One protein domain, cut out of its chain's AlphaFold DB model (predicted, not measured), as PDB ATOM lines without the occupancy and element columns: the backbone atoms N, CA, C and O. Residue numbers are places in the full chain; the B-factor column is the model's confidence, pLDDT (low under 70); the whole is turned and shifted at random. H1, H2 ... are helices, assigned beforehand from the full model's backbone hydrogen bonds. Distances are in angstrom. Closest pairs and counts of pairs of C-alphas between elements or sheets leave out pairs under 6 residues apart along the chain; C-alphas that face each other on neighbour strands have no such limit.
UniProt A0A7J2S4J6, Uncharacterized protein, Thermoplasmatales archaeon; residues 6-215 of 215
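What this domain is: This is residues 6 to 215 of the 215 residues of an uncharacterized protein of Thermoplasmatales archaeon (UniProt A0A7J2S4J6). Two helical lobes lie one after the other along the longest axis, joined near the centre of the whole by H8. The larger lobe has H3 at its core, with H4, H5, H6 and H8 packed round it and H7 alongside H5; the smaller lobe has H9 and H10 packed on H11, with H1 at its far end, and the last stretch, residues 202 to 215 with H12, runs from H11 back to the larger lobe near the start of H4. The printed part has 210 residues with twelve named helices, H1 to H12 in order along the chain, and no named strand; the class is all helix. The helix packing is mostly crossed, helices that touch meeting at steep angles more often than at shallow ones. The whole is compact, with a radius of gyration of the C-alphas of 17.2 A, and spans 54 by 36 by 28 A.

How they stand to each other: H1, residues 6 to 12, is close but not clearly touching to H10, residues 176 to 185; the closest C-alphas, of Leu 12 and Cys 183, are 7.1 A apart. H2, residues 21 to 24, only just touches H11, residues 190 to 201, with 3 pairs of C-alphas within 8 A, the closest being Leu 24 and Gln 192 at 5.3 A. H3, residues 34 to 42, is the hub and touches four helices. It forms a helical hairpin with H4, residues 49 to 65, at a steep tilt of 39 degrees, opposite ways; the closest C-alphas, of Val 40 and Gln 56, are 5.4 A apart, and H4 touches H3 with residues 56 to 60 alone. H5, residues 86 to 101, touches H3 with residues 88 to 92 alone, at a shallow tilt of 25 degrees, opposite ways; the closest C-alphas, of Val 42 and Gln 88, are 5.9 A apart. H6, residues 107 to 117, is about perpendicular to H3, at 89 degrees, and touches it, closest at C-alphas Tyr 34 and Glu 108, 5.5 A. H7, residues 122 to 131, touches H5 at a shallow tilt of 31 degrees, opposite ways, closest at C-alphas Tyr 91 and Cys 131, 5.7 A. H8, residues 142 to 150, touches H3 at a steep tilt of 43 degrees, opposite ways, closest at C-alphas Val 42 and Ala 143, 5.1 A. H8 is close but not clearly touching to H11, with C-alphas Arg 149 and Ser 191 closest at 6.2 A. H9, residues 161 to 169, touches H11 and is about perpendicular to it, at 83 degrees, closest at C-alphas Val 163 and Ile 197, 6.6 A. H10 touches H11 at a steep tilt of 67 degrees, opposite ways, closest at C-alphas Ile 180 and Pro 190, 5.6 A. H12, residues 207 to 210, touches no helix; C-alphas Glu 49 and Trp 207, its closest to H4, are 6.2 A apart. H3 and H11 are apart. Every O i to N i+4 pair is within hydrogen-bond range in H1 and in H3 to H11; H2 and H12 are too short for such a pair.

Where its parts are: H1 begins at C-alpha 6, (-15.967, -13.393, 22.914). H4, the longest helix by residues, measures 24.1 A from its first to its last C-alpha and begins at C-alpha 49, (14.409, -1.913, 38.164). H5 measures 22.3 A, H11 16.7 A and H6 15.3 A. H11 ends at C-alpha 201, (0.091, -3.031, 33.423).

The domain as a whole: The C-alphas of Asp 6 and Gly 67, the two farthest apart, are 54.4 A apart. The printed part has no cut, and its last residue, 215, is the chain's last. The link from H4 to H5, residues 66 to 85, is long. The mean pLDDT of the printed part is 86.1; residues 23 to 24, 132 to 140 and 202 to 215 are under 70.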
ATOM      1  N   ASP A   6     -15.929 -14.779  22.456       96.12
ATOM      2  CA  ASP A   6     -15.967 -13.393  22.914       96.12
ATOM      3  C   ASP A   6     -14.723 -13.032  23.725       96.12
ATOM      4  O   ASP A   6     -14.166 -11.949  23.533       96.12
ATOM      5  N   SER A   7     -14.250 -13.937  24.588       94.50
ATOM      6  CA  SER A   7     -13.029 -13.729  25.373       94.50
ATOM      7  C   SER A   7     -11.804 -13.619  24.455       94.50
ATOM      8  O   SER A   7     -11.036 -12.664  24.574       94.50
ATOM      9  N   VAL A   8     -11.690 -14.510  23.458       94.50
ATOM     10  CA  VAL A   8     -10.652 -14.449  22.410       94.50
ATOM     11  C   VAL A   8     -10.715 -13.128  21.643       94.50
ATOM     12  O   VAL A   8      -9.704 -12.436  21.515       94.50
ATOM     13  N   LYS A   9     -11.904 -12.737  21.169       94.06
ATOM     14  CA  LYS A   9     -12.085 -11.492  20.413       94.06
ATOM     15  C   LYS A   9     -11.687 -10.268  21.239       94.06
ATOM     16  O   LYS A   9     -11.035  -9.372  20.711       94.06
ATOM     17  N   LYS A  10     -12.067 -10.202  22.518       93.62
ATOM     18  CA  LYS A  10     -11.692  -9.084  23.401       93.62
ATOM     19  C   LYS A  10     -10.185  -9.045  23.659       93.62
ATOM     20  O   LYS A  10      -9.600  -7.971  23.572       93.62
ATOM     21  N   PHE A  11      -9.565 -10.197  23.914       94.12
ATOM     22  CA  PHE A  11      -8.122 -10.311  24.133       94.12
ATOM     23  C   PHE A  11      -7.308  -9.828  22.925       94.12
ATOM     24  O   PHE A  11      -6.379  -9.035  23.072       94.12
ATOM     25  N   LEU A  12      -7.675 -10.258  21.716       92.19
ATOM     26  CA  LEU A  12      -6.945  -9.897  20.497       92.19
ATOM     27  C   LEU A  12      -7.133  -8.426  20.095       92.19
ATOM     28  O   LEU A  12      -6.243  -7.847  19.478       92.19
ATOM     29  N   ASN A  13      -8.238  -7.798  20.506       91.31
ATOM     30  CA  ASN A  13      -8.500  -6.369  20.300       91.31
ATOM     31  C   ASN A  13      -7.908  -5.470  21.402       91.31
ATOM     32  O   ASN A  13      -8.259  -4.294  21.489       91.31
ATOM     33  N   LEU A  14      -7.025  -5.996  22.262       88.69
ATOM     34  CA  LEU A  14      -6.354  -5.180  23.274       88.69
ATOM     35  C   LEU A  14      -5.441  -4.117  22.660       88.69
ATOM     36  O   LEU A  14      -5.301  -3.059  23.269       88.69
ATOM     37  N   ILE A  15      -4.819  -4.385  21.503       81.75
ATOM     38  CA  ILE A  15      -4.023  -3.382  20.783       81.75
ATOM     39  C   ILE A  15      -4.985  -2.483  19.993       81.75
ATOM     40  O   ILE A  15      -5.707  -2.990  19.131       81.75
ATOM     41  N   PRO A  16      -4.994  -1.161  20.232       79.56
ATOM     42  CA  PRO A  16      -5.702  -0.225  19.372       79.56
ATOM     43  C   PRO A  16      -5.242  -0.357  17.916       79.56
ATOM     44  O   PRO A  16      -4.047  -0.427  17.638       79.56
ATOM     45  N   THR A  17      -6.178  -0.304  16.968       76.94
ATOM     46  CA  THR A  17      -5.882  -0.385  15.523       76.94
ATOM     47  C   THR A  17      -4.948   0.721  15.020       76.94
ATOM     48  O   THR A  17      -4.391   0.599  13.936       76.94
ATOM     49  N   ASN A  18      -4.772   1.785  15.808       73.94
ATOM     50  CA  ASN A  18      -3.988   2.968  15.463       73.94
ATOM     51  C   ASN A  18      -2.687   3.090  16.275       73.94
ATOM     52  O   ASN A  18      -2.085   4.161  16.265       73.94
ATOM     53  N   THR A  19      -2.261   2.053  17.007       73.25
ATOM     54  CA  THR A  19      -0.984   2.114  17.734       73.25
ATOM     55  C   THR A  19       0.178   2.126  16.733       73.25
ATOM     56  O   THR A  19       0.294   1.179  15.949       73.25
ATOM     57  N   PRO A  20       1.049   3.154  16.743       73.50
ATOM     58  CA  PRO A  20       2.212   3.207  15.861       73.50
ATOM     59  C   PRO A  20       3.100   1.970  16.035       73.50
ATOM     60  O   PRO A  20       3.304   1.492  17.156       73.50
ATOM     61  N   LYS A  21       3.653   1.444  14.937       73.12
ATOM     62  CA  LYS A  21       4.526   0.255  14.994       73.12
ATOM     63  C   LYS A  21       5.758   0.510  15.856       73.12
ATOM     64  O   LYS A  21       6.169  -0.371  16.603       73.12
ATOM     65  N   GLU A  22       6.279   1.729  15.816       72.06
ATOM     66  CA  GLU A  22       7.439   2.193  16.572       72.06
ATOM     67  C   GLU A  22       7.180   2.160  18.084       72.06
ATOM     68  O   GLU A  22       8.088   1.914  18.870       72.06
ATOM     69  N   GLU A  23       5.925   2.339  18.514       67.31
ATOM     70  CA  GLU A  23       5.549   2.172  19.919       67.31
ATOM     71  C   GLU A  23       5.481   0.700  20.333       67.31
ATOM     72  O   GLU A  23       5.478   0.386  21.523       67.31
ATOM     73  N   LEU A  24       5.416  -0.224  19.387       69.44
ATOM     74  CA  LEU A  24       5.379  -1.660  19.647       69.44
ATOM     75  C   LEU A  24       6.751  -2.304  19.426       69.44
ATOM     76  O   LEU A  24       6.966  -3.450  19.834       69.44
ATOM     77  N   GLU A  25       7.691  -1.560  18.851       76.50
ATOM     78  CA  GLU A  25       9.091  -1.920  18.715       76.50
ATOM     79  C   GLU A  25       9.923  -1.406  19.900       76.50
ATOM     80  O   GLU A  25       9.670  -0.357  20.481       76.50
ATOM     81  N   ASP A  26      10.879  -2.220  20.337       77.25
ATOM     82  CA  ASP A  26      11.774  -1.908  21.445       77.25
ATOM     83  C   ASP A  26      13.162  -2.449  21.079       77.25
ATOM     84  O   ASP A  26      13.396  -3.662  21.200       77.25
ATOM     85  N   PRO A  27      14.043  -1.585  20.546       82.56
ATOM     86  CA  PRO A  27      15.341  -1.970  20.005       82.56
ATOM     87  C   PRO A  27      16.426  -2.096  21.085       82.56
ATOM     88  O   PRO A  27      17.616  -2.057  20.788       82.56
ATOM     89  N   TRP A  28      16.056  -2.232  22.362       85.75
ATOM     90  CA  TRP A  28      17.007  -2.172  23.479       85.75
ATOM     91  C   TRP A  28      18.107  -3.252  23.489       85.75
ATOM     92  O   TRP A  28      19.068  -3.116  24.241       85.75
ATOM     93  N   LEU A  29      17.987  -4.311  22.679       91.75
ATOM     94  CA  LEU A  29      19.011  -5.356  22.511       91.75
ATOM     95  C   LEU A  29      19.705  -5.314  21.141       91.75
ATOM     96  O   LEU A  29      20.574  -6.149  20.872       91.75
ATOM     97  N   ASP A  30      19.329  -4.391  20.256       91.50
ATOM     98  CA  ASP A  30      19.739  -4.441  18.847       91.50
ATOM     99  C   ASP A  30      21.247  -4.231  18.706       91.50
ATOM    100  O   ASP A  30      21.898  -4.960  17.963       91.50
ATOM    101  N   ASN A  31      21.816  -3.362  19.545       92.12
ATOM    102  CA  ASN A  31      23.245  -3.047  19.566       92.12
ATOM    103  C   ASN A  31      24.110  -4.054  20.346       92.12
ATOM    104  O   ASN A  31      25.320  -3.876  20.436       92.12
ATOM    105  N   LEU A  32      23.515  -5.086  20.953       94.25
ATOM    106  CA  LEU A  32      24.258  -6.097  21.715       94.25
ATOM    107  C   LEU A  32      24.611  -7.299  20.841       94.25
ATOM    108  O   LEU A  32      23.850  -7.644  19.940       94.25
ATOM    109  N   SER A  33      25.703  -8.009  21.139       95.88
ATOM    110  CA  SER A  33      25.890  -9.349  20.563       95.88
ATOM    111  C   SER A  33      24.811 -10.310  21.084       95.88
ATOM    112  O   SER A  33      24.141 -10.026  22.087       95.88
ATOM    113  N   TYR A  34      24.620 -11.453  20.421       95.88
ATOM    114  CA  TYR A  34      23.670 -12.462  20.894       95.88
ATOM    115  C   TYR A  34      24.043 -12.959  22.294       95.88
ATOM    116  O   TYR A  34      23.167 -13.037  23.158       95.88
ATOM    117  N   SER A  35      25.338 -13.173  22.553       96.19
ATOM    118  CA  SER A  35      25.849 -13.567  23.871       96.19
ATOM    119  C   SER A  35      25.480 -12.553  24.963       96.19
ATOM    120  O   SER A  35      24.862 -12.910  25.969       96.19
ATOM    121  N   HIS A  36      25.749 -11.262  24.737       96.19
ATOM    122  CA  HIS A  36      25.409 -10.199  25.691       96.19
ATOM    123  C   HIS A  36      23.893 -10.069  25.897       96.19
ATOM    124  O   HIS A  36      23.420  -9.977  27.032       96.19
ATOM    125  N   ALA A  37      23.112 -10.099  24.814       96.19
ATOM    126  CA  ALA A  37      21.656 -10.016  24.881       96.19
ATOM    127  C   ALA A  37      21.042 -11.193  25.657       96.19
ATOM    128  O   ALA A  37      20.113 -10.996  26.445       96.19
ATOM    129  N   PHE A  38      21.576 -12.405  25.484       95.44
ATOM    130  CA  PHE A  38      21.131 -13.582  26.225       95.44
ATOM    131  C   PHE A  38      21.375 -13.422  27.729       95.44
ATOM    132  O   PHE A  38      20.440 -13.581  28.519       95.44
ATOM    133  N   LEU A  39      22.583 -13.009  28.129       95.62
ATOM    134  CA  LEU A  39      22.917 -12.731  29.532       95.62
ATOM    135  C   LEU A  39      21.973 -11.680  30.140       95.62
ATOM    136  O   LEU A  39      21.385 -11.868  31.209       95.62
ATOM    137  N   VAL A  40      21.730 -10.591  29.412       95.62
ATOM    138  CA  VAL A  40      20.794  -9.544  29.836       95.62
ATOM    139  C   VAL A  40      19.373 -10.096  30.036       95.62
ATOM    140  O   VAL A  40      18.725  -9.777  31.043       95.62
ATOM    141  N   CYS A  41      18.887 -10.954  29.137       94.56
ATOM    142  CA  CYS A  41      17.569 -11.586  29.244       94.56
ATOM    143  C   CYS A  41      17.470 -12.563  30.424       94.56
ATOM    144  O   CYS A  41      16.476 -12.532  31.158       94.56
ATOM    145  N   VAL A  42      18.507 -13.368  30.670       93.44
ATOM    146  CA  VAL A  42      18.611 -14.231  31.861       93.44
ATOM    147  C   VAL A  42      18.542 -13.389  33.138       93.44
ATOM    148  O   VAL A  42      17.793 -13.715  34.065       93.44
ATOM    149  N   GLY A  43      19.235 -12.248  33.163       93.75
ATOM    150  CA  GLY A  43      19.244 -11.301  34.278       93.75
ATOM    151  C   GLY A  43      17.925 -10.560  34.527       93.75
ATOM    152  O   GLY A  43      17.778  -9.939  35.583       93.75
ATOM    153  N   ALA A  44      16.943 -10.630  33.616       89.62
ATOM    154  CA  ALA A  44      15.702  -9.860  33.728       89.62
ATOM    155  C   ALA A  44      14.927 -10.180  35.020       89.62
ATOM    156  O   ALA A  44      14.465  -9.253  35.690       89.62
ATOM    157  N   GLY A  45      14.838 -11.466  35.384       81.38
ATOM    158  CA  GLY A  45      14.327 -11.982  36.663       81.38
ATOM    159  C   GLY A  45      13.048 -11.329  37.240       81.38
ATOM    160  O   GLY A  45      12.331 -10.575  36.577       81.38
ATOM    161  N   PRO A  46      12.711 -11.624  38.506       85.00
ATOM    162  CA  PRO A  46      11.593 -11.010  39.228       85.00
ATOM    163  C   PRO A  46      12.016  -9.742  39.994       85.00
ATOM    164  O   PRO A  46      11.504  -9.452  41.073       85.00
ATOM    165  N   TRP A  47      12.991  -8.992  39.478       87.94
ATOM    166  CA  TRP A  47      13.601  -7.876  40.199       87.94
ATOM    167  C   TRP A  47      12.862  -6.552  39.976       87.94
ATOM    168  O   TRP A  47      12.303  -6.308  38.904       87.94
ATOM    169  N   LYS A  48      12.944  -5.653  40.964       87.88
ATOM    170  CA  LYS A  48      12.708  -4.217  40.740       87.88
ATOM    171  C   LYS A  48      13.808  -3.650  39.836       87.88
ATOM    172  O   LYS A  48      14.908  -4.197  39.796       87.88
ATOM    173  N   GLU A  49      13.525  -2.540  39.159       86.25
ATOM    174  CA  GLU A  49      14.409  -1.913  38.164       86.25
ATOM    175  C   GLU A  49      15.870  -1.775  38.622       86.25
ATOM    176  O   GLU A  49      16.764  -2.303  37.964       86.25
ATOM    177  N   ALA A  50      16.120  -1.133  39.768       88.88
ATOM    178  CA  ALA A  50      17.484  -0.889  40.246       88.88
ATOM    179  C   ALA A  50      18.270  -2.194  40.463       88.88
ATOM    180  O   ALA A  50      19.408  -2.328  40.013       88.88
ATOM    181  N   ARG A  51      17.636  -3.196  41.088       92.44
ATOM    182  CA  ARG A  51      18.257  -4.508  41.308       92.44
ATOM    183  C   ARG A  51      18.455  -5.265  39.998       92.44
ATOM    184  O   ARG A  51      19.488  -5.903  39.841       92.44
ATOM    185  N   ARG A  52      17.507  -5.178  39.057       91.81
ATOM    186  CA  ARG A  52      17.629  -5.799  37.730       91.81
ATOM    187  C   ARG A  52      18.885  -5.311  37.016       91.81
ATOM    188  O   ARG A  52      19.682  -6.135  36.581       91.81
ATOM    189  N   ARG A  53      19.085  -3.989  36.974       90.62
ATOM    190  CA  ARG A  53      20.278  -3.384  36.367       90.62
ATOM    191  C   ARG A  53      21.555  -3.865  37.030       90.62
ATOM    192  O   ARG A  53      22.479  -4.254  36.334       90.62
ATOM    193  N   GLN A  54      21.588  -3.888  38.362       94.12
ATOM    194  CA  GLN A  54      22.750  -4.383  39.097       94.12
ATOM    195  C   GLN A  54      23.070  -5.843  38.744       94.12
ATOM    196  O   GLN A  54      24.228  -6.170  38.516       94.12
ATOM    197  N   VAL A  55      22.053  -6.710  38.682       95.06
ATOM    198  CA  VAL A  55      22.218  -8.132  38.342       95.06
ATOM    199  C   VAL A  55      22.733  -8.303  36.911       95.06
ATOM    200  O   VAL A  55      23.691  -9.038  36.698       95.06
ATOM    201  N   GLN A  56      22.145  -7.597  35.942       95.19
ATOM    202  CA  GLN A  56      22.579  -7.650  34.542       95.19
ATOM    203  C   GLN A  56      24.003  -7.106  34.373       95.19
ATOM    204  O   GLN A  56      24.841  -7.765  33.767       95.19
ATOM    205  N   ALA A  57      24.305  -5.950  34.970       94.00
ATOM    206  CA  ALA A  57      25.632  -5.344  34.921       94.00
ATOM    207  C   ALA A  57      26.704  -6.226  35.577       94.00
ATOM    208  O   ALA A  57      27.832  -6.279  35.095       94.00
ATOM    209  N   ASN A  58      26.366  -6.921  36.670       95.31
ATOM    210  CA  ASN A  58      27.274  -7.873  37.301       95.31
ATOM    211  C   ASN A  58      27.610  -9.024  36.350       95.31
ATOM    212  O   ASN A  58      28.783  -9.299  36.133       95.31
ATOM    213  N   ALA A  59      26.599  -9.638  35.733       95.75
ATOM    214  CA  ALA A  59      26.821 -10.755  34.826       95.75
ATOM    215  C   ALA A  59      27.652 -10.370  33.596       95.75
ATOM    216  O   ALA A  59      28.589 -11.082  33.244       95.75
ATOM    217  N   LEU A  60      27.371  -9.212  32.993       95.62
ATOM    218  CA  LEU A  60      28.142  -8.691  31.861       95.62
ATOM    219  C   LEU A  60      29.594  -8.381  32.255       95.62
ATOM    220  O   LEU A  60      30.521  -8.667  31.503       95.62
ATOM    221  N   ARG A  61      29.814  -7.851  33.465       94.69
ATOM    222  CA  ARG A  61      31.161  -7.614  33.999       94.69
ATOM    223  C   ARG A  61      31.916  -8.914  34.243       94.69
ATOM    224  O   ARG A  61      33.088  -8.987  33.901       94.69
ATOM    225  N   CYS A  62      31.267  -9.923  34.823       94.56
ATOM    226  CA  CYS A  62      31.866 -11.243  35.008       94.56
ATOM    227  C   CYS A  62      32.269 -11.856  33.662       94.56
ATOM    228  O   CYS A  62      33.402 -12.304  33.526       94.56
ATOM    229  N   PHE A  63      31.383 -11.788  32.665       94.50
ATOM    230  CA  PHE A  63      31.648 -12.254  31.303       94.50
ATOM    231  C   PHE A  63      32.876 -11.561  30.690       94.50
ATOM    232  O   PHE A  63      33.824 -12.224  30.273       94.50
ATOM    233  N   LYS A  64      32.926 -10.225  30.768       93.44
ATOM    234  CA  LYS A  64      34.057  -9.418  30.287       93.44
ATOM    235  C   LYS A  64      35.363  -9.689  31.040       93.44
ATOM    236  O   LYS A  64      36.419  -9.765  30.421       93.44
ATOM    237  N   ASN A  65      35.316  -9.833  32.365       93.00
ATOM    238  CA  ASN A  65      36.504 -10.066  33.197       93.00
ATOM    239  C   ASN A  65      37.175 -11.414  32.913       93.00
ATOM    240  O   ASN A  65      38.363 -11.564  33.183       93.00
ATOM    241  N   LEU A  66      36.430 -12.378  32.372       91.25
ATOM    242  CA  LEU A  66      36.986 -13.646  31.904       91.25
ATOM    243  C   LEU A  66      37.655 -13.530  30.525       91.25
ATOM    244  O   LEU A  66      38.231 -14.508  30.059       91.25
ATOM    245  N   GLY A  67      37.593 -12.364  29.871       92.69
ATOM    246  CA  GLY A  67      38.097 -12.175  28.510       92.69
ATOM    247  C   GLY A  67      37.279 -12.935  27.464       92.69
ATOM    248  O   GLY A  67      37.816 -13.297  26.423       92.69
ATOM    249  N   ILE A  68      36.008 -13.215  27.765       92.00
ATOM    250  CA  ILE A  68      35.108 -13.984  26.910       92.00
ATOM    251  C   ILE A  68      34.237 -13.027  26.091       92.00
ATOM    252  O   ILE A  68      33.673 -12.077  26.635       92.00
ATOM    253  N   GLU A  69      34.090 -13.311  24.796       91.62
ATOM    254  CA  GLU A  69      33.225 -12.547  23.885       91.62
ATOM    255  C   GLU A  69      31.980 -13.336  23.436       91.62
ATOM    256  O   GLU A  69      30.935 -12.737  23.167       91.62
ATOM    257  N   ASP A  70      32.061 -14.671  23.427       95.38
ATOM    258  CA  ASP A  70      31.011 -15.601  22.994       95.38
ATOM    259  C   ASP A  70      30.682 -16.602  24.116       95.38
ATOM    260  O   ASP A  70      31.577 -17.106  24.801       95.38
ATOM    261  N   LEU A  71      29.397 -16.920  24.323       93.62
ATOM    262  CA  LEU A  71      28.973 -17.913  25.324       93.62
ATOM    263  C   LEU A  71      29.677 -19.267  25.172       93.62
ATOM    264  O   LEU A  71      29.896 -19.949  26.175       93.62
ATOM    265  N   ARG A  72      30.057 -19.661  23.956       92.62
ATOM    266  CA  ARG A  72      30.785 -20.910  23.715       92.62
ATOM    267  C   ARG A  72      32.143 -20.945  24.409       92.62
ATOM    268  O   ARG A  72      32.647 -22.033  24.645       92.62
ATOM    269  N   ASP A  73      32.765 -19.801  24.689       93.12
ATOM    270  CA  ASP A  73      34.134 -19.768  25.213       93.12
ATOM    271  C   ASP A  73      34.153 -19.866  26.750       93.12
ATOM    272  O   ASP A  73      35.214 -19.972  27.360       93.12
ATOM    273  N   ILE A  74      32.979 -19.920  27.393       92.19
ATOM    274  CA  ILE A  74      32.837 -20.189  28.829       92.19
ATOM    275  C   ILE A  74      33.444 -21.561  29.158       92.19
ATOM    276  O   ILE A  74      32.943 -22.571  28.654       92.19
ATOM    277  N   PRO A  75      34.495 -21.663  29.995       88.81
ATOM    278  CA  PRO A  75      35.080 -22.956  30.358       88.81
ATOM    279  C   PRO A  75      34.059 -23.816  31.117       88.81
ATOM    280  O   PRO A  75      33.337 -23.304  31.970       88.81
ATOM    281  N   MET A  76      33.972 -25.117  30.812       83.19
ATOM    282  CA  MET A  76      32.925 -25.991  31.384       83.19
ATOM    283  C   MET A  76      33.128 -26.247  32.884       83.19
ATOM    284  O   MET A  76      32.194 -26.577  33.605       83.19
ATOM    285  N   GLU A  77      34.356 -26.061  33.343       84.12
ATOM    286  CA  GLU A  77      34.846 -26.265  34.698       84.12
ATOM    287  C   GLU A  77      34.668 -25.002  35.551       84.12
ATOM    288  O   GLU A  77      34.915 -25.024  36.755       84.12
ATOM    289  N   THR A  78      34.254 -23.889  34.935       81.75
ATOM    290  CA  THR A  78      34.016 -22.633  35.646       81.75
ATOM    291  C   THR A  78      32.705 -22.722  36.409       81.75
ATOM    292  O   THR A  78      31.633 -22.857  35.819       81.75
ATOM    293  N   GLU A  79      32.777 -22.575  37.728       88.31
ATOM    294  CA  GLU A  79      31.586 -22.333  38.530       88.31
ATOM    295  C   GLU A  79      31.032 -20.939  38.198       88.31
ATOM    296  O   GLU A  79      31.661 -19.910  38.454       88.31
ATOM    297  N   ILE A  80      29.854 -20.904  37.574       89.25
ATOM    298  CA  ILE A  80      29.170 -19.655  37.237       89.25
ATOM    299  C   ILE A  80      28.302 -19.233  38.423       89.25
ATOM    300  O   ILE A  80      27.267 -19.843  38.688       89.25
ATOM    301  N   ASP A  81      28.684 -18.137  39.080       94.75
ATOM    302  CA  ASP A  81      27.863 -17.440  40.082       94.75
ATOM    303  C   ASP A  81      27.657 -15.961  39.713       94.75
ATOM    304  O   ASP A  81      27.913 -15.024  40.468       94.75
ATOM    305  N   TRP A  82      27.258 -15.723  38.464       94.81
ATOM    306  CA  TRP A  82      27.076 -14.367  37.933       94.81
ATOM    307  C   TRP A  82      25.727 -13.766  38.336       94.81
ATOM    308  O   TRP A  82      25.575 -12.541  38.412       94.81
ATOM    309  N   TYR A  83      24.749 -14.635  38.595       95.62
ATOM    310  CA  TYR A  83      23.386 -14.288  38.962       95.62
ATOM    311  C   TYR A  83      23.027 -14.792  40.364       95.62
ATOM    312  O   TYR A  83      23.443 -15.880  40.745       95.62
ATOM    313  N   PRO A  84      22.137 -14.090  41.095       94.56
ATOM    314  CA  PRO A  84      21.727 -14.508  42.438       94.56
ATOM    315  C   PRO A  84      20.960 -15.834  42.501       94.56
ATOM    316  O   PRO A  84      20.851 -16.425  43.572       94.56
ATOM    317  N   PHE A  85      20.332 -16.261  41.400       91.44
ATOM    318  CA  PHE A  85      19.589 -17.514  41.374       91.44
ATOM    319  C   PHE A  85      20.327 -18.587  40.588       91.44
ATOM    320  O   PHE A  85      20.649 -18.400  39.418       91.44
ATOM    321  N   LYS A  86      20.432 -19.772  41.195       90.50
ATOM    322  CA  LYS A  86      21.047 -20.956  40.588       90.50
ATOM    323  C   LYS A  86      20.522 -21.258  39.180       90.50
ATOM    324  O   LYS A  86      21.310 -21.512  38.284       90.50
ATOM    325  N   TRP A  87      19.207 -21.161  38.959       87.38
ATOM    326  CA  TRP A  87      18.611 -21.443  37.646       87.38
ATOM    327  C   TRP A  87      19.067 -20.475  36.541       87.38
ATOM    328  O   TRP A  87      19.078 -20.855  35.377       87.38
ATOM    329  N   GLN A  88      19.439 -19.238  36.888       91.44
ATOM    330  CA  GLN A  88      19.957 -18.265  35.924       91.44
ATOM    331  C   GLN A  88      21.368 -18.652  35.478       91.44
ATOM    332  O   GLN A  88      21.648 -18.669  34.285       91.44
ATOM    333  N   ASN A  89      22.229 -19.012  36.433       92.81
ATOM    334  CA  ASN A  89      23.574 -19.510  36.144       92.81
ATOM    335  C   ASN A  89      23.516 -20.811  35.330       92.81
ATOM    336  O   ASN A  89      24.201 -20.945  34.320       92.81
ATOM    337  N   GLU A  90      22.625 -21.726  35.717       88.94
ATOM    338  CA  GLU A  90      22.364 -22.973  34.998       88.94
ATOM    339  C   GLU A  90      21.989 -22.725  33.527       88.94
ATOM    340  O   GLU A  90      22.504 -23.430  32.668       88.94
ATOM    341  N   TYR A  91      21.170 -21.713  33.204       89.38
ATOM    342  CA  TYR A  91      20.853 -21.365  31.808       89.38
ATOM    343  C   TYR A  91      22.061 -20.917  30.996       89.38
ATOM    344  O   TYR A  91      22.146 -21.242  29.814       89.38
ATOM    345  N   VAL A  92      22.992 -20.184  31.607       92.19
ATOM    346  CA  VAL A  92      24.216 -19.759  30.921       92.19
ATOM    347  C   VAL A  92      25.109 -20.953  30.620       92.19
ATOM    348  O   VAL A  92      25.534 -21.104  29.478       92.19
ATOM    349  N   VAL A  93      25.336 -21.824  31.609       90.88
ATOM    350  CA  VAL A  93      26.103 -23.067  31.411       90.88
ATOM    351  C   VAL A  93      25.469 -23.898  30.303       90.88
ATOM    352  O   VAL A  93      26.149 -24.339  29.388       90.88
ATOM    353  N   MET A  94      24.151 -24.055  30.354       88.06
ATOM    354  CA  MET A  94      23.385 -24.835  29.395       88.06
ATOM    355  C   MET A  94      23.471 -24.297  27.963       88.06
ATOM    356  O   MET A  94      23.738 -25.068  27.043       88.06
ATOM    357  N   ALA A  95      23.313 -22.986  27.773       89.62
ATOM    358  CA  ALA A  95      23.498 -22.357  26.467       89.62
ATOM    359  C   ALA A  95      24.939 -22.526  25.959       89.62
ATOM    360  O   ALA A  95      25.140 -22.907  24.808       89.62
ATOM    361  N   ALA A  96      25.940 -22.328  26.822       91.38
ATOM    362  CA  ALA A  96      27.344 -22.529  26.470       91.38
ATOM    363  C   ALA A  96      27.643 -23.983  26.063       91.38
ATOM    364  O   ALA A  96      28.295 -24.224  25.047       91.38
ATOM    365  N   SER A  97      27.145 -24.960  26.828       89.12
ATOM    366  CA  SER A  97      27.313 -26.386  26.530       89.12
ATOM    367  C   SER A  97      26.674 -26.766  25.199       89.12
ATOM    368  O   SER A  97      27.310 -27.462  24.412       89.12
ATOM    369  N   LEU A  98      25.461 -26.278  24.922       87.31
ATOM    370  CA  LEU A  98      24.765 -26.540  23.663       87.31
ATOM    371  C   LEU A  98      25.596 -26.082  22.457       87.31
ATOM    372  O   LEU A  98      25.840 -26.864  21.543       87.31
ATOM    373  N   VAL A  99      26.116 -24.853  22.494       87.88
ATOM    374  CA  VAL A  99      26.943 -24.317  21.400       87.88
ATOM    375  C   VAL A  99      28.254 -25.086  21.251       87.88
ATOM    376  O   VAL A  99      28.700 -25.329  20.135       87.88
ATOM    377  N   LYS A 100      28.871 -25.519  22.357       88.50
ATOM    378  CA  LYS A 100      30.089 -26.343  22.300       88.50
ATOM    379  C   LYS A 100      29.856 -27.719  21.680       88.50
ATOM    380  O   LYS A 100      30.755 -28.241  21.020       88.50
ATOM    381  N   MET A 101      28.691 -28.322  21.924       85.50
ATOM    382  CA  MET A 101      28.326 -29.613  21.333       85.50
ATOM    383  C   MET A 101      28.139 -29.497  19.817       85.50
ATOM    384  O   MET A 101      28.550 -30.395  19.076       85.50
ATOM    385  N   GLU A 102      27.625 -28.358  19.358       80.88
ATOM    386  CA  GLU A 102      27.525 -27.987  17.948       80.88
ATOM    387  C   GLU A 102      28.895 -27.568  17.385       80.88
ATOM    388  O   GLU A 102      29.211 -26.389  17.205       80.88
ATOM    389  N   ARG A 103      29.748 -28.576  17.149       73.25
ATOM    390  CA  ARG A 103      31.168 -28.459  16.764       73.25
ATOM    391  C   ARG A 103      31.451 -27.266  15.839       73.25
ATOM    392  O   ARG A 103      31.185 -27.311  14.640       73.25
ATOM    393  N   GLY A 104      32.098 -26.241  16.394       74.38
ATOM    394  CA  GLY A 104      32.677 -25.125  15.641       74.38
ATOM    395  C   GLY A 104      31.752 -23.931  15.389       74.38
ATOM    396  O   GLY A 104      32.181 -22.987  14.718       74.38
ATOM    397  N   LEU A 105      30.525 -23.920  15.920       89.12
ATOM    398  CA  LEU A 105      29.658 -22.741  15.840       89.12
ATOM    399  C   LEU A 105      29.969 -21.727  16.952       89.12
ATOM    400  O   LEU A 105      30.359 -22.075  18.063       89.12
ATOM    401  N   THR A 106      29.862 -20.442  16.611       93.31
ATOM    402  CA  THR A 106      29.709 -19.348  17.583       93.31
ATOM    403  C   THR A 106      28.278 -19.329  18.096       93.31
ATOM    404  O   THR A 106      27.372 -19.764  17.374       93.31
ATOM    405  N   PHE A 107      28.040 -18.797  19.295       93.81
ATOM    406  CA  PHE A 107      26.664 -18.556  19.735       93.81
ATOM    407  C   PHE A 107      25.967 -17.559  18.805       93.81
ATOM    408  O   PHE A 107      24.776 -17.686  18.524       93.81
ATOM    409  N   GLU A 108      26.730 -16.623  18.243       94.25
ATOM    410  CA  GLU A 108      26.277 -15.691  17.221       94.25
ATOM    411  C   GLU A 108      25.766 -16.426  15.972       94.25
ATOM    412  O   GLU A 108      24.601 -16.264  15.621       94.25
ATOM    413  N   LYS A 109      26.569 -17.313  15.363       93.12
ATOM    414  CA  LYS A 109      26.154 -18.079  14.170       93.12
ATOM    415  C   LYS A 109      24.995 -19.020  14.457       93.12
ATOM    416  O   LYS A 109      24.148 -19.250  13.597       93.12
ATOM    417  N   TYR A 110      24.971 -19.591  15.657       91.81
ATOM    418  CA  TYR A 110      23.855 -20.405  16.109       91.81
ATOM    419  C   TYR A 110      22.553 -19.585  16.123       91.81
ATOM    420  O   TYR A 110      21.543 -20.009  15.565       91.81
ATOM    421  N   CYS A 111      22.583 -18.379  16.695       92.88
ATOM    422  CA  CYS A 111      21.418 -17.496  16.756       92.88
ATOM    423  C   CYS A 111      21.016 -16.923  15.390       92.88
ATOM    424  O   CYS A 111      19.821 -16.752  15.142       92.88
ATOM    425  N   GLU A 112      21.974 -16.640  14.506       92.69
ATOM    426  CA  GLU A 112      21.715 -16.237  13.116       92.69
ATOM    427  C   GLU A 112      20.918 -17.323  12.386       92.69
ATOM    428  O   GLU A 112      19.839 -17.037  11.874       92.69
ATOM    429  N   ARG A 113      21.361 -18.586  12.463       90.19
ATOM    430  CA  ARG A 113      20.631 -19.729  11.885       90.19
ATOM    431  C   ARG A 113      19.221 -19.865  12.440       90.19
ATOM    432  O   ARG A 113      18.276 -20.015  11.677       90.19
ATOM    433  N   VAL A 114      19.059 -19.765  13.760       90.25
ATOM    434  CA  VAL A 114      17.724 -19.790  14.382       90.25
ATOM    435  C   VAL A 114      16.851 -18.639  13.865       90.25
ATOM    436  O   VAL A 114      15.655 -18.821  13.657       90.25
ATOM    437  N   SER A 115      17.429 -17.458  13.643       90.56
ATOM    438  CA  SER A 115      16.696 -16.292  13.136       90.56
ATOM    439  C   SER A 115      16.278 -16.463  11.670       90.56
ATOM    440  O   SER A 115      15.177 -16.058  11.307       90.56
ATOM    441  N   GLU A 116      17.131 -17.075  10.844       90.69
ATOM    442  CA  GLU A 116      16.875 -17.346   9.423       90.69
ATOM    443  C   GLU A 116      15.870 -18.486   9.213       90.69
ATOM    444  O   GLU A 116      14.960 -18.374   8.393       90.69
ATOM    445  N   GLU A 117      16.021 -19.579   9.962       89.75
ATOM    446  CA  GLU A 117      15.215 -20.793   9.803       89.75
ATOM    447  C   GLU A 117      13.913 -20.760  10.624       89.75
ATOM    448  O   GLU A 117      12.966 -21.495  10.338       89.75
ATOM    449  N   GLY A 118      13.831 -19.881  11.626       87.19
ATOM    450  CA  GLY A 118      12.650 -19.684  12.461       87.19
ATOM    451  C   GLY A 118      12.504 -20.691  13.608       87.19
ATOM    452  O   GLY A 118      13.422 -21.415  13.981       87.19
ATOM    453  N   LEU A 119      11.314 -20.710  14.219       81.00
ATOM    454  CA  LEU A 119      11.040 -21.459  15.460       81.00
ATOM    455  C   LEU A 119      10.827 -22.965  15.252       81.00
ATOM    456  O   LEU A 119      10.861 -23.717  16.220       81.00
ATOM    457  N   ASP A 120      10.591 -23.407  14.018       79.12
ATOM    458  CA  ASP A 120      10.375 -24.827  13.711       79.12
ATOM    459  C   ASP A 120      11.697 -25.591  13.522       79.12
ATOM    460  O   ASP A 120      11.704 -26.805  13.318       79.12
ATOM    461  N   ASN A 121      12.825 -24.888  13.611       81.12
ATOM    462  CA  ASN A 121      14.154 -25.444  13.445       81.12
ATOM    463  C   ASN A 121      14.621 -26.234  14.691       81.12
ATOM    464  O   ASN A 121      14.387 -25.841  15.837       81.12
ATOM    465  N   GLN A 122      15.341 -27.339  14.456       78.94
ATOM    466  CA  GLN A 122      15.851 -28.229  15.504       78.94
ATOM    467  C   GLN A 122      16.770 -27.521  16.513       78.94
ATOM    468  O   GLN A 122      16.628 -27.756  17.708       78.94
ATOM    469  N   PHE A 123      17.633 -26.598  16.074       77.38
ATOM    470  CA  PHE A 123      18.467 -25.798  16.972       77.38
ATOM    471  C   PHE A 123      17.593 -25.039  17.975       77.38
ATOM    472  O   PHE A 123      17.829 -25.112  19.177       77.38
ATOM    473  N   PHE A 124      16.521 -24.379  17.531       79.31
ATOM    474  CA  PHE A 124      15.639 -23.683  18.468       79.31
ATOM    475  C   PHE A 124      15.018 -24.633  19.504       79.31
ATOM    476  O   PHE A 124      14.984 -24.311  20.698       79.31
ATOM    477  N   TYR A 125      14.593 -25.823  19.069       77.81
ATOM    478  CA  TYR A 125      14.125 -26.872  19.972       77.81
ATOM    479  C   TYR A 125      15.187 -27.290  20.984       77.81
ATOM    480  O   TYR A 125      14.867 -27.398  22.168       77.81
ATOM    481  N   ASP A 126      16.435 -27.463  20.561       79.75
ATOM    482  CA  ASP A 126      17.530 -27.825  21.458       79.75
ATOM    483  C   ASP A 126      17.740 -26.736  22.517       79.75
ATOM    484  O   ASP A 126      17.818 -27.033  23.710       79.75
ATOM    485  N   MET A 127      17.700 -25.456  22.129       81.00
ATOM    486  CA  MET A 127      17.796 -24.345  23.080       81.00
ATOM    487  C   MET A 127      16.646 -24.346  24.099       81.00
ATOM    488  O   MET A 127      16.892 -24.136  25.291       81.00
ATOM    489  N   ILE A 128      15.402 -24.608  23.672       79.38
ATOM    490  CA  ILE A 128      14.263 -24.757  24.595       79.38
ATOM    491  C   ILE A 128      14.491 -25.935  25.533       79.38
ATOM    492  O   ILE A 128      14.340 -25.772  26.742       79.38
ATOM    493  N   MET A 129      14.822 -27.106  24.983       73.12
ATOM    494  CA  MET A 129      14.945 -28.351  25.738       73.12
ATOM    495  C   MET A 129      15.989 -28.215  26.831       73.12
ATOM    496  O   MET A 129      15.701 -28.526  27.985       73.12
ATOM    497  N   VAL A 130      17.152 -27.662  26.489       74.19
ATOM    498  CA  VAL A 130      18.215 -27.422  27.456       74.19
ATOM    499  C   VAL A 130      17.774 -26.342  28.463       74.19
ATOM    500  O   VAL A 130      17.871 -26.550  29.664       74.19
ATOM    501  N   CYS A 131      17.169 -25.228  28.040       70.94
ATOM    502  CA  CYS A 131      16.717 -24.184  28.978       70.94
ATOM    503  C   CYS A 131      15.439 -24.538  29.776       70.94
ATOM    504  O   CYS A 131      15.005 -23.773  30.651       70.94
ATOM    505  N   SER A 132      14.809 -25.681  29.514       69.56
ATOM    506  CA  SER A 132      13.633 -26.160  30.236       69.56
ATOM    507  C   SER A 132      14.045 -27.243  31.237       69.56
ATOM    508  O   SER A 132      14.484 -28.324  30.872       69.56
ATOM    509  N   LYS A 133      13.875 -26.986  32.542       57.47
ATOM    510  CA  LYS A 133      14.159 -27.992  33.591       57.47
ATOM    511  C   LYS A 133      13.226 -29.211  33.558       57.47
ATOM    512  O   LYS A 133      13.414 -30.140  34.335       57.47
ATOM    513  N   ASP A 134      12.185 -29.170  32.736       52.69
ATOM    514  CA  ASP A 134      11.109 -30.154  32.689       52.69
ATOM    515  C   ASP A 134      11.087 -30.733  31.269       52.69
ATOM    516  O   ASP A 134      10.341 -30.269  30.411       52.69
ATOM    517  N   THR A 135      11.945 -31.725  31.011       45.88
ATOM    518  CA  THR A 135      12.142 -32.358  29.688       45.88
ATOM    519  C   THR A 135      10.863 -32.961  29.093       45.88
ATOM    520  O   THR A 135      10.828 -33.289  27.912       45.88
ATOM    521  N   ASN A 136       9.795 -33.072  29.889       43.47
ATOM    522  CA  ASN A 136       8.498 -33.607  29.485       43.47
ATOM    523  C   ASN A 136       7.422 -32.536  29.243       43.47
ATOM    524  O   ASN A 136       6.279 -32.880  28.931       43.47
ATOM    525  N   LYS A 137       7.734 -31.240  29.394       52.06
ATOM    526  CA  LYS A 137       6.790 -30.148  29.110       52.06
ATOM    527  C   LYS A 137       7.508 -29.029  28.367       52.06
ATOM    528  O   LYS A 137       8.394 -28.401  28.933       52.06
ATOM    529  N   LYS A 138       7.047 -28.719  27.146       54.56
ATOM    530  CA  LYS A 138       7.433 -27.532  26.358       54.56
ATOM    531  C   LYS A 138       7.033 -26.238  27.082       54.56
ATOM    532  O   LYS A 138       6.097 -25.541  26.704       54.56
ATOM    533  N   LYS A 139       7.688 -25.934  28.199       63.72
ATOM    534  CA  LYS A 139       7.501 -24.690  28.937       63.72
ATOM    535  C   LYS A 139       8.645 -23.773  28.580       63.72
ATOM    536  O   LYS A 139       9.752 -23.914  29.093       63.72
ATOM    537  N   TYR A 140       8.335 -22.805  27.731       67.38
ATOM    538  CA  TYR A 140       9.224 -21.697  27.458       67.38
ATOM    539  C   TYR A 140       9.574 -20.984  28.764       67.38
ATOM    540  O   TYR A 140       8.712 -20.562  29.544       67.38
ATOM    541  N   SER A 141      10.871 -20.871  29.026       84.75
ATOM    542  CA  SER A 141      11.338 -19.989  30.080       84.75
ATOM    543  C   SER A 141      11.083 -18.549  29.666       84.75
ATOM    544  O   SER A 141      11.481 -18.153  28.576       84.75
ATOM    545  N   LYS A 142      10.520 -17.724  30.558       88.56
ATOM    546  CA  LYS A 142      10.323 -16.286  30.295       88.56
ATOM    547  C   LYS A 142      11.602 -15.615  29.779       88.56
ATOM    548  O   LYS A 142      11.515 -14.739  28.926       88.56
ATOM    549  N   ALA A 143      12.767 -15.974  30.328       90.12
ATOM    550  CA  ALA A 143      14.046 -15.399  29.913       90.12
ATOM    551  C   ALA A 143      14.364 -15.734  28.450       90.12
ATOM    552  O   ALA A 143      14.736 -14.844  27.689       90.12
ATOM    553  N   LEU A 144      14.135 -16.988  28.051       90.38
ATOM    554  CA  LEU A 144      14.303 -17.430  26.674       90.38
ATOM    555  C   LEU A 144      13.290 -16.748  25.752       90.38
ATOM    556  O   LEU A 144      13.691 -16.131  24.774       90.38
ATOM    557  N   SER A 145      12.001 -16.751  26.101       92.25
ATOM    558  CA  SER A 145      10.969 -16.058  25.318       92.25
ATOM    559  C   SER A 145      11.298 -14.576  25.137       92.25
ATOM    560  O   SER A 145      11.049 -14.004  24.080       92.25
ATOM    561  N   LEU A 146      11.859 -13.930  26.167       92.81
ATOM    562  CA  LEU A 146      12.269 -12.531  26.095       92.81
ATOM    563  C   LEU A 146      13.409 -12.341  25.090       92.81
ATOM    564  O   LEU A 146      13.343 -11.411  24.294       92.81
ATOM    565  N   PHE A 147      14.409 -13.223  25.099       94.19
ATOM    566  CA  PHE A 147      15.511 -13.214  24.136       94.19
ATOM    567  C   PHE A 147      15.024 -13.448  22.700       94.19
ATOM    568  O   PHE A 147      15.359 -12.674  21.804       94.19
ATOM    569  N   VAL A 148      14.156 -14.439  22.495       92.75
ATOM    570  CA  VAL A 148      13.538 -14.749  21.195       92.75
ATOM    571  C   VAL A 148      12.768 -13.544  20.657       92.75
ATOM    572  O   VAL A 148      12.970 -13.128  19.517       92.75
ATOM    573  N   ARG A 149      11.942 -12.929  21.507       93.62
ATOM    574  CA  ARG A 149      11.130 -11.762  21.155       93.62
ATOM    575  C   ARG A 149      11.977 -10.526  20.859       93.62
ATOM    576  O   ARG A 149      11.757  -9.840  19.866       93.62
ATOM    577  N   ASP A 150      12.884 -10.184  21.774       93.31
ATOM    578  CA  ASP A 150      13.542  -8.876  21.774       93.31
ATOM    579  C   ASP A 150      14.851  -8.869  20.980       93.31
ATOM    580  O   ASP A 150      15.167  -7.820  20.419       93.31
ATOM    581  N   LYS A 151      15.575  -9.996  20.885       94.50
ATOM    582  CA  LYS A 151      16.837 -10.096  20.133       94.50
ATOM    583  C   LYS A 151      16.705 -10.860  18.816       94.50
ATOM    584  O   LYS A 151      17.138 -10.331  17.802       94.50
ATOM    585  N   LEU A 152      16.100 -12.053  18.812       93.06
ATOM    586  CA  LEU A 152      15.933 -12.834  17.570       93.06
ATOM    587  C   LEU A 152      14.800 -12.296  16.679       93.06
ATOM    588  O   LEU A 152      14.707 -12.654  15.514       93.06
ATOM    589  N   LYS A 153      13.928 -11.440  17.234       92.19
ATOM    590  CA  LYS A 153      12.739 -10.877  16.564       92.19
ATOM    591  C   LYS A 153      11.775 -11.945  16.030       92.19
ATOM    592  O   LYS A 153      10.997 -11.687  15.114       92.19
ATOM    593  N   LEU A 154      11.789 -13.129  16.636       92.19
ATOM    594  CA  LEU A 154      10.897 -14.228  16.283       92.19
ATOM    595  C   LEU A 154       9.600 -14.175  17.111       92.19
ATOM    596  O   LEU A 154       9.580 -13.579  18.196       92.19
ATOM    597  N   PRO A 155       8.507 -14.811  16.640       92.38
ATOM    598  CA  PRO A 155       7.245 -14.855  17.372       92.38
ATOM    599  C   PRO A 155       7.391 -15.463  18.776       92.38
ATOM    600  O   PRO A 155       7.531 -16.666  18.940       92.38
ATOM    601  N   ALA A 156       7.306 -14.629  19.806       93.12
ATOM    602  CA  ALA A 156       7.325 -15.067  21.200       93.12
ATOM    603  C   ALA A 156       6.369 -14.236  22.061       93.12
ATOM    604  O   ALA A 156       6.099 -13.062  21.769       93.12
ATOM    605  N   PHE A 157       5.876 -14.849  23.140       94.31
ATOM    606  CA  PHE A 157       4.902 -14.279  24.066       94.31
ATOM    607  C   PHE A 157       5.298 -14.550  25.534       94.31
ATOM    608  O   PHE A 157       4.625 -15.307  26.235       94.31
ATOM    609  N   PRO A 158       6.370 -13.907  26.047       93.31
ATOM    610  CA  PRO A 158       6.867 -14.145  27.401       93.31
ATOM    611  C   PRO A 158       5.769 -14.043  28.470       93.31
ATOM    612  O   PRO A 158       5.145 -12.989  28.644       93.31
ATOM    613  N   LEU A 159       5.566 -15.121  29.232       92.19
ATOM    614  CA  LEU A 159       4.522 -15.209  30.258       92.19
ATOM    615  C   LEU A 159       5.044 -14.844  31.650       92.19
ATOM    616  O   LEU A 159       5.514 -15.694  32.412       92.19
ATOM    617  N   ASP A 160       4.910 -13.574  32.023       89.88
ATOM    618  CA  ASP A 160       5.132 -13.140  33.400       89.88
ATOM    619  C   ASP A 160       3.841 -13.055  34.223       89.88
ATOM    620  O   ASP A 160       2.749 -13.345  33.746       89.88
ATOM    621  N   ARG A 161       3.962 -12.685  35.501       88.69
ATOM    622  CA  ARG A 161       2.813 -12.587  36.409       88.69
ATOM    623  C   ARG A 161       1.745 -11.598  35.920       88.69
ATOM    624  O   ARG A 161       0.571 -11.834  36.175       88.69
ATOM    625  N   HIS A 162       2.130 -10.492  35.287       89.50
ATOM    626  CA  HIS A 162       1.172  -9.499  34.798       89.50
ATOM    627  C   HIS A 162       0.472 -10.002  33.544       89.50
ATOM    628  O   HIS A 162      -0.749  -9.923  33.470       89.50
ATOM    629  N   VAL A 163       1.233 -10.590  32.619       92.62
ATOM    630  CA  VAL A 163       0.682 -11.211  31.411       92.62
ATOM    631  C   VAL A 163      -0.292 -12.327  31.785       92.62
ATOM    632  O   VAL A 163      -1.416 -12.320  31.307       92.62
ATOM    633  N   LYS A 164       0.082 -13.224  32.706       93.44
ATOM    634  CA  LYS A 164      -0.784 -14.324  33.168       93.44
ATOM    635  C   LYS A 164      -2.112 -13.846  33.748       93.44
ATOM    636  O   LYS A 164      -3.141 -14.394  33.392       93.44
ATOM    637  N   ARG A 165      -2.102 -12.784  34.559       93.12
ATOM    638  CA  ARG A 165      -3.346 -12.185  35.074       93.12
ATOM    639  C   ARG A 165      -4.232 -11.650  33.956       93.12
ATOM    640  O   ARG A 165      -5.434 -11.830  34.007       93.12
ATOM    641  N   VAL A 166      -3.638 -11.018  32.943       93.94
ATOM    642  CA  VAL A 166      -4.405 -10.574  31.773       93.94
ATOM    643  C   VAL A 166      -4.985 -11.774  31.032       93.94
ATOM    644  O   VAL A 166      -6.140 -11.727  30.644       93.94
ATOM    645  N   LEU A 167      -4.234 -12.867  30.878       95.00
ATOM    646  CA  LEU A 167      -4.782 -14.095  30.302       95.00
ATOM    647  C   LEU A 167      -5.951 -14.641  31.137       95.00
ATOM    648  O   LEU A 167      -6.964 -15.009  30.552       95.00
ATOM    649  N   ASP A 168      -5.855 -14.618  32.471       95.56
ATOM    650  CA  ASP A 168      -6.942 -15.020  33.375       95.56
ATOM    651  C   ASP A 168      -8.203 -14.160  33.180       95.56
ATOM    652  O   ASP A 168      -9.296 -14.711  33.064       95.56
ATOM    653  N   ASP A 169      -8.050 -12.834  33.060       94.38
ATOM    654  CA  ASP A 169      -9.157 -11.889  32.823       94.38
ATOM    655  C   ASP A 169      -9.935 -12.198  31.522       94.38
ATOM    656  O   ASP A 169     -11.102 -11.824  31.384       94.38
ATOM    657  N   PHE A 170      -9.296 -12.885  30.567       95.19
ATOM    658  CA  PHE A 170      -9.876 -13.310  29.288       95.19
ATOM    659  C   PHE A 170     -10.003 -14.837  29.157       95.19
ATOM    660  O   PHE A 170     -10.207 -15.341  28.053       95.19
ATOM    661  N   GLU A 171      -9.873 -15.590  30.253       95.81
ATOM    662  CA  GLU A 171      -9.987 -17.057  30.271       95.81
ATOM    663  C   GLU A 171      -9.031 -17.775  29.291       95.81
ATOM    664  O   GLU A 171      -9.297 -18.893  28.836       95.81
ATOM    665  N   ILE A 172      -7.912 -17.136  28.945       95.56
ATOM    666  CA  ILE A 172      -6.900 -17.664  28.031       95.56
ATOM    667  C   ILE A 172      -5.926 -18.568  28.814       95.56
ATOM    668  O   ILE A 172      -5.411 -18.164  29.858       95.56
ATOM    669  N   PRO A 173      -5.620 -19.788  28.332       94.69
ATOM    670  CA  PRO A 173      -4.633 -20.663  28.963       94.69
ATOM    671  C   PRO A 173      -3.243 -20.022  29.088       94.69
ATOM    672  O   PRO A 173      -2.791 -19.309  28.195       94.69
ATOM    673  N   HIS A 174      -2.515 -20.339  30.166       93.62
ATOM    674  CA  HIS A 174      -1.120 -19.900  30.375       93.62
ATOM    675  C   HIS A 174      -0.130 -20.759  29.581       93.62
ATOM    676  O   HIS A 174       0.811 -21.329  30.140       93.62
ATOM    677  N   ASP A 175      -0.378 -20.858  28.286       91.44
ATOM    678  CA  ASP A 175       0.404 -21.629  27.334       91.44
ATOM    679  C   ASP A 175       0.888 -20.676  26.236       91.44
ATOM    680  O   ASP A 175       0.095 -20.075  25.514       91.44
ATOM    681  N   GLU A 176       2.202 -20.465  26.176       92.00
ATOM    682  CA  GLU A 176       2.805 -19.501  25.252       92.00
ATOM    683  C   GLU A 176       2.605 -19.916  23.788       92.00
ATOM    684  O   GLU A 176       2.278 -19.067  22.960       92.00
ATOM    685  N   GLU A 177       2.721 -21.210  23.479       91.06
ATOM    686  CA  GLU A 177       2.514 -21.743  22.129       91.06
ATOM    687  C   GLU A 177       1.058 -21.556  21.693       91.06
ATOM    688  O   GLU A 177       0.793 -21.065  20.592       91.06
ATOM    689  N   PHE A 178       0.110 -21.846  22.591       92.75
ATOM    690  CA  PHE A 178      -1.310 -21.582  22.363       92.75
ATOM    691  C   PHE A 178      -1.568 -20.108  22.036       92.75
ATOM    692  O   PHE A 178      -2.250 -19.809  21.058       92.75
ATOM    693  N   VAL A 179      -1.018 -19.178  22.826       94.44
ATOM    694  CA  VAL A 179      -1.233 -17.739  22.607       94.44
ATOM    695  C   VAL A 179      -0.596 -17.270  21.297       94.44
ATOM    696  O   VAL A 179      -1.212 -16.485  20.574       94.44
ATOM    697  N   ILE A 180       0.600 -17.760  20.953       93.50
ATOM    698  CA  ILE A 180       1.260 -17.450  19.675       93.50
ATOM    699  C   ILE A 180       0.399 -17.922  18.500       93.50
ATOM    700  O   ILE A 180       0.158 -17.140  17.577       93.50
ATOM    701  N   ASN A 181      -0.093 -19.162  18.540       93.75
ATOM    702  CA  ASN A 181      -0.935 -19.718  17.480       93.75
ATOM    703  C   ASN A 181      -2.264 -18.967  17.367       93.75
ATOM    704  O   ASN A 181      -2.649 -18.576  16.267       93.75
ATOM    705  N   LEU A 182      -2.891 -18.643  18.501       94.50
ATOM    706  CA  LEU A 182      -4.107 -17.834  18.537       94.50
ATOM    707  C   LEU A 182      -3.910 -16.465  17.866       94.50
ATOM    708  O   LEU A 182      -4.769 -16.019  17.106       94.50
ATOM    709  N   CYS A 183      -2.776 -15.807  18.127       94.81
ATOM    710  CA  CYS A 183      -2.430 -14.534  17.494       94.81
ATOM    711  C   CYS A 183      -2.239 -14.695  15.976       94.81
ATOM    712  O   CYS A 183      -2.819 -13.926  15.209       94.81
ATOM    713  N   LYS A 184      -1.489 -15.720  15.539       92.56
ATOM    714  CA  LYS A 184      -1.248 -16.017  14.115       92.56
ATOM    715  C   LYS A 184      -2.550 -16.254  13.347       92.56
ATOM    716  O   LYS A 184      -2.739 -15.656  12.291       92.56
ATOM    717  N   GLU A 185      -3.459 -17.060  13.897       94.75
ATOM    718  CA  GLU A 185      -4.771 -17.365  13.298       94.75
ATOM    719  C   GLU A 185      -5.628 -16.115  13.044       94.75
ATOM    720  O   GLU A 185      -6.486 -16.120  12.164       94.75
ATOM    721  N   HIS A 186      -5.386 -15.033  13.789       93.44
ATOM    722  CA  HIS A 186      -6.140 -13.783  13.700       93.44
ATOM    723  C   HIS A 186      -5.319 -12.620  13.125       93.44
ATOM    724  O   HIS A 186      -5.747 -11.469  13.209       93.44
ATOM    725  N   GLY A 187      -4.140 -12.891  12.555       92.19
ATOM    726  CA  GLY A 187      -3.279 -11.861  11.964       92.19
ATOM    727  C   GLY A 187      -2.705 -10.859  12.974       92.19
ATOM    728  O   GLY A 187      -2.320  -9.756  12.591       92.19
ATOM    729  N   VAL A 188      -2.644 -11.218  14.259       92.44
ATOM    730  CA  VAL A 188      -2.065 -10.386  15.322       92.44
ATOM    731  C   VAL A 188      -0.611 -10.791  15.543       92.44
ATOM    732  O   VAL A 188      -0.289 -11.972  15.662       92.44
ATOM    733  N   ASN A 189       0.294  -9.817  15.645       92.38
ATOM    734  CA  ASN A 189       1.674 -10.098  16.022       92.38
ATOM    735  C   ASN A 189       1.755 -10.370  17.545       92.38
ATOM    736  O   ASN A 189       1.472  -9.467  18.341       92.38
ATOM    737  N   PRO A 190       2.170 -11.577  17.984       94.25
ATOM    738  CA  PRO A 190       2.184 -11.931  19.404       94.25
ATOM    739  C   PRO A 190       3.144 -11.053  20.218       94.25
ATOM    740  O   PRO A 190       2.840 -10.661  21.345       94.25
ATOM    741  N   SER A 191       4.289 -10.688  19.647       93.00
ATOM    742  CA  SER A 191       5.307  -9.882  20.321       93.00
ATOM    743  C   SER A 191       4.829  -8.456  20.583       93.00
ATOM    744  O   SER A 191       5.063  -7.919  21.670       93.00
ATOM    745  N   GLN A 192       4.099  -7.874  19.630       91.81
ATOM    746  CA  GLN A 192       3.462  -6.566  19.783       91.81
ATOM    747  C   GLN A 192       2.367  -6.594  20.856       91.81
ATOM    748  O   GLN A 192       2.365  -5.743  21.748       91.81
ATOM    749  N   LEU A 193       1.496  -7.612  20.843       93.44
ATOM    750  CA  LEU A 193       0.451  -7.776  21.861       93.44
ATOM    751  C   LEU A 193       1.050  -7.938  23.263       93.44
ATOM    752  O   LEU A 193       0.613  -7.284  24.211       93.44
ATOM    753  N   ASN A 194       2.097  -8.754  23.399       94.12
ATOM    754  CA  ASN A 194       2.777  -8.959  24.674       94.12
ATOM    755  C   ASN A 194       3.394  -7.656  25.216       94.12
ATOM    756  O   ASN A 194       3.258  -7.350  26.403       94.12
ATOM    757  N   ARG A 195       4.040  -6.859  24.353       89.88
ATOM    758  CA  ARG A 195       4.589  -5.545  24.730       89.88
ATOM    759  C   ARG A 195       3.497  -4.569  25.136       89.88
ATOM    760  O   ARG A 195       3.657  -3.885  26.147       89.88
ATOM    761  N   TRP A 196       2.389  -4.539  24.403       89.88
ATOM    762  CA  TRP A 196       1.244  -3.701  24.741       89.88
ATOM    763  C   TRP A 196       0.689  -4.035  26.131       89.88
ATOM    764  O   TRP A 196       0.586  -3.154  26.984       89.88
ATOM    765  N   ILE A 197       0.436  -5.320  26.404       90.81
ATOM    766  CA  ILE A 197      -0.018  -5.798  27.721       90.81
ATOM    767  C   ILE A 197       0.953  -5.369  28.825       90.81
ATOM    768  O   ILE A 197       0.532  -4.869  29.873       90.81
ATOM    769  N   PHE A 198       2.256  -5.535  28.587       85.62
ATOM    770  CA  PHE A 198       3.279  -5.139  29.546       85.62
ATOM    771  C   PHE A 198       3.251  -3.629  29.821       85.62
ATOM    772  O   PHE A 198       3.260  -3.235  30.986       85.62
ATOM    773  N   LYS A 199       3.154  -2.785  28.785       83.38
ATOM    774  CA  LYS A 199       3.094  -1.318  28.923       83.38
ATOM    775  C   LYS A 199       1.868  -0.846  29.705       83.38
ATOM    776  O   LYS A 199       1.998   0.030  30.549       83.38
ATOM    777  N   GLN A 200       0.706  -1.457  29.479       83.50
ATOM    778  CA  GLN A 200      -0.541  -1.070  30.153       83.50
ATOM    779  C   GLN A 200      -0.570  -1.438  31.645       83.50
ATOM    780  O   GLN A 200      -1.269  -0.804  32.433       83.50
ATOM    781  N   LYS A 201       0.152  -2.490  32.051       78.06
ATOM    782  CA  LYS A 201       0.091  -3.031  33.423       78.06
ATOM    783  C   LYS A 201       1.351  -2.776  34.249       78.06
ATOM    784  O   LYS A 201       1.309  -2.930  35.472       78.06
ATOM    785  N   SER A 202       2.469  -2.432  33.617       66.94
ATOM    786  CA  SER A 202       3.720  -2.132  34.308       66.94
ATOM    787  C   SER A 202       3.722  -0.682  34.782       66.94
ATOM    788  O   SER A 202       3.891   0.235  33.991       66.94
ATOM    789  N   SER A 203       3.638  -0.475  36.097       62.66
ATOM    790  CA  SER A 203       3.999   0.805  36.726       62.66
ATOM    791  C   SER A 203       5.514   1.051  36.754       62.66
ATOM    792  O   SER A 203       5.966   2.096  37.212       62.66
ATOM    793  N   ASN A 204       6.311   0.077  36.302       58.12
ATOM    794  CA  ASN A 204       7.754   0.209  36.193       58.12
ATOM    795  C   ASN A 204       8.066   1.079  34.965       58.12
ATOM    796  O   ASN A 204       7.678   0.673  33.861       58.12
ATOM    797  N   PRO A 205       8.772   2.214  35.128       58.53
ATOM    798  CA  PRO A 205       9.287   2.962  33.996       58.53
ATOM    799  C   PRO A 205      10.134   2.042  33.114       58.53
ATOM    800  O   PRO A 205      10.693   1.042  33.577       58.53
ATOM    801  N   ASP A 206      10.193   2.355  31.822       64.44
ATOM    802  CA  ASP A 206      10.936   1.562  30.851       64.44
ATOM    803  C   ASP A 206      12.444   1.609  31.149       64.44
ATOM    804  O   ASP A 206      13.199   2.463  30.686       64.44
ATOM    805  N   TRP A 207      12.875   0.686  32.005       63.47
ATOM    806  CA  TRP A 207      14.227   0.603  32.538       63.47
ATOM    807  C   TRP A 207      15.276   0.301  31.468       63.47
ATOM    808  O   TRP A 207      16.463   0.523  31.729       63.47
ATOM    809  N   ARG A 208      14.841  -0.202  30.307       65.88
ATOM    810  CA  ARG A 208      15.675  -0.702  29.210       65.88
ATOM    811  C   ARG A 208      16.513   0.410  28.583       65.88
ATOM    812  O   ARG A 208      17.679   0.185  28.279       65.88
ATOM    813  N   LYS A 209      15.981   1.638  28.534       61.59
ATOM    814  CA  LYS A 209      16.665   2.814  27.963       61.59
ATOM    815  C   LYS A 209      17.972   3.203  28.664       61.59
ATOM    816  O   LYS A 209      18.794   3.852  28.041       61.59
ATOM    817  N   LYS A 210      18.176   2.816  29.931       59.47
ATOM    818  CA  LYS A 210      19.384   3.175  30.709       59.47
ATOM    819  C   LYS A 210      20.373   2.021  30.890       59.47
ATOM    820  O   LYS A 210      21.302   2.136  31.681       59.47
ATOM    821  N   LEU A 211      20.127   0.865  30.265       58.50
ATOM    822  CA  LEU A 211      21.073  -0.253  30.331       58.50
ATOM    823  C   LEU A 211      22.285  -0.011  29.416       58.50
ATOM    824  O   LEU A 211      23.374  -0.478  29.725       58.50
ATOM    825  N   ILE A 212      22.084   0.750  28.334       57.72
ATOM    826  CA  ILE A 212      23.110   1.090  27.341       57.72
ATOM    827  C   ILE A 212      24.258   1.889  27.975       57.72
ATOM    828  O   ILE A 212      25.401   1.661  27.622       57.72
ATOM    829  N   ASP A 213      23.985   2.727  28.978       58.41
ATOM    830  CA  ASP A 213      25.010   3.566  29.625       58.41
ATOM    831  C   ASP A 213      26.008   2.781  30.504       58.41
ATOM    832  O   ASP A 213      26.970   3.351  31.016       58.41
ATOM    833  N   ILE A 214      25.744   1.494  30.761       57.50
ATOM    834  CA  ILE A 214      26.549   0.637  31.652       57.50
ATOM    835  C   ILE A 214      27.458  -0.320  30.855       57.50
ATOM    836  O   ILE A 214      28.373  -0.914  31.433       57.50
ATOM    837  N   LEU A 215      27.197  -0.482  29.557       54.31
ATOM    838  CA  LEU A 215      27.965  -1.319  28.633       54.31
ATOM    839  C   LEU A 215      29.051  -0.499  27.934       54.31
ATOM    840  O   LEU A 215      30.186  -1.025  27.853       54.31
TER     841      LEU A 215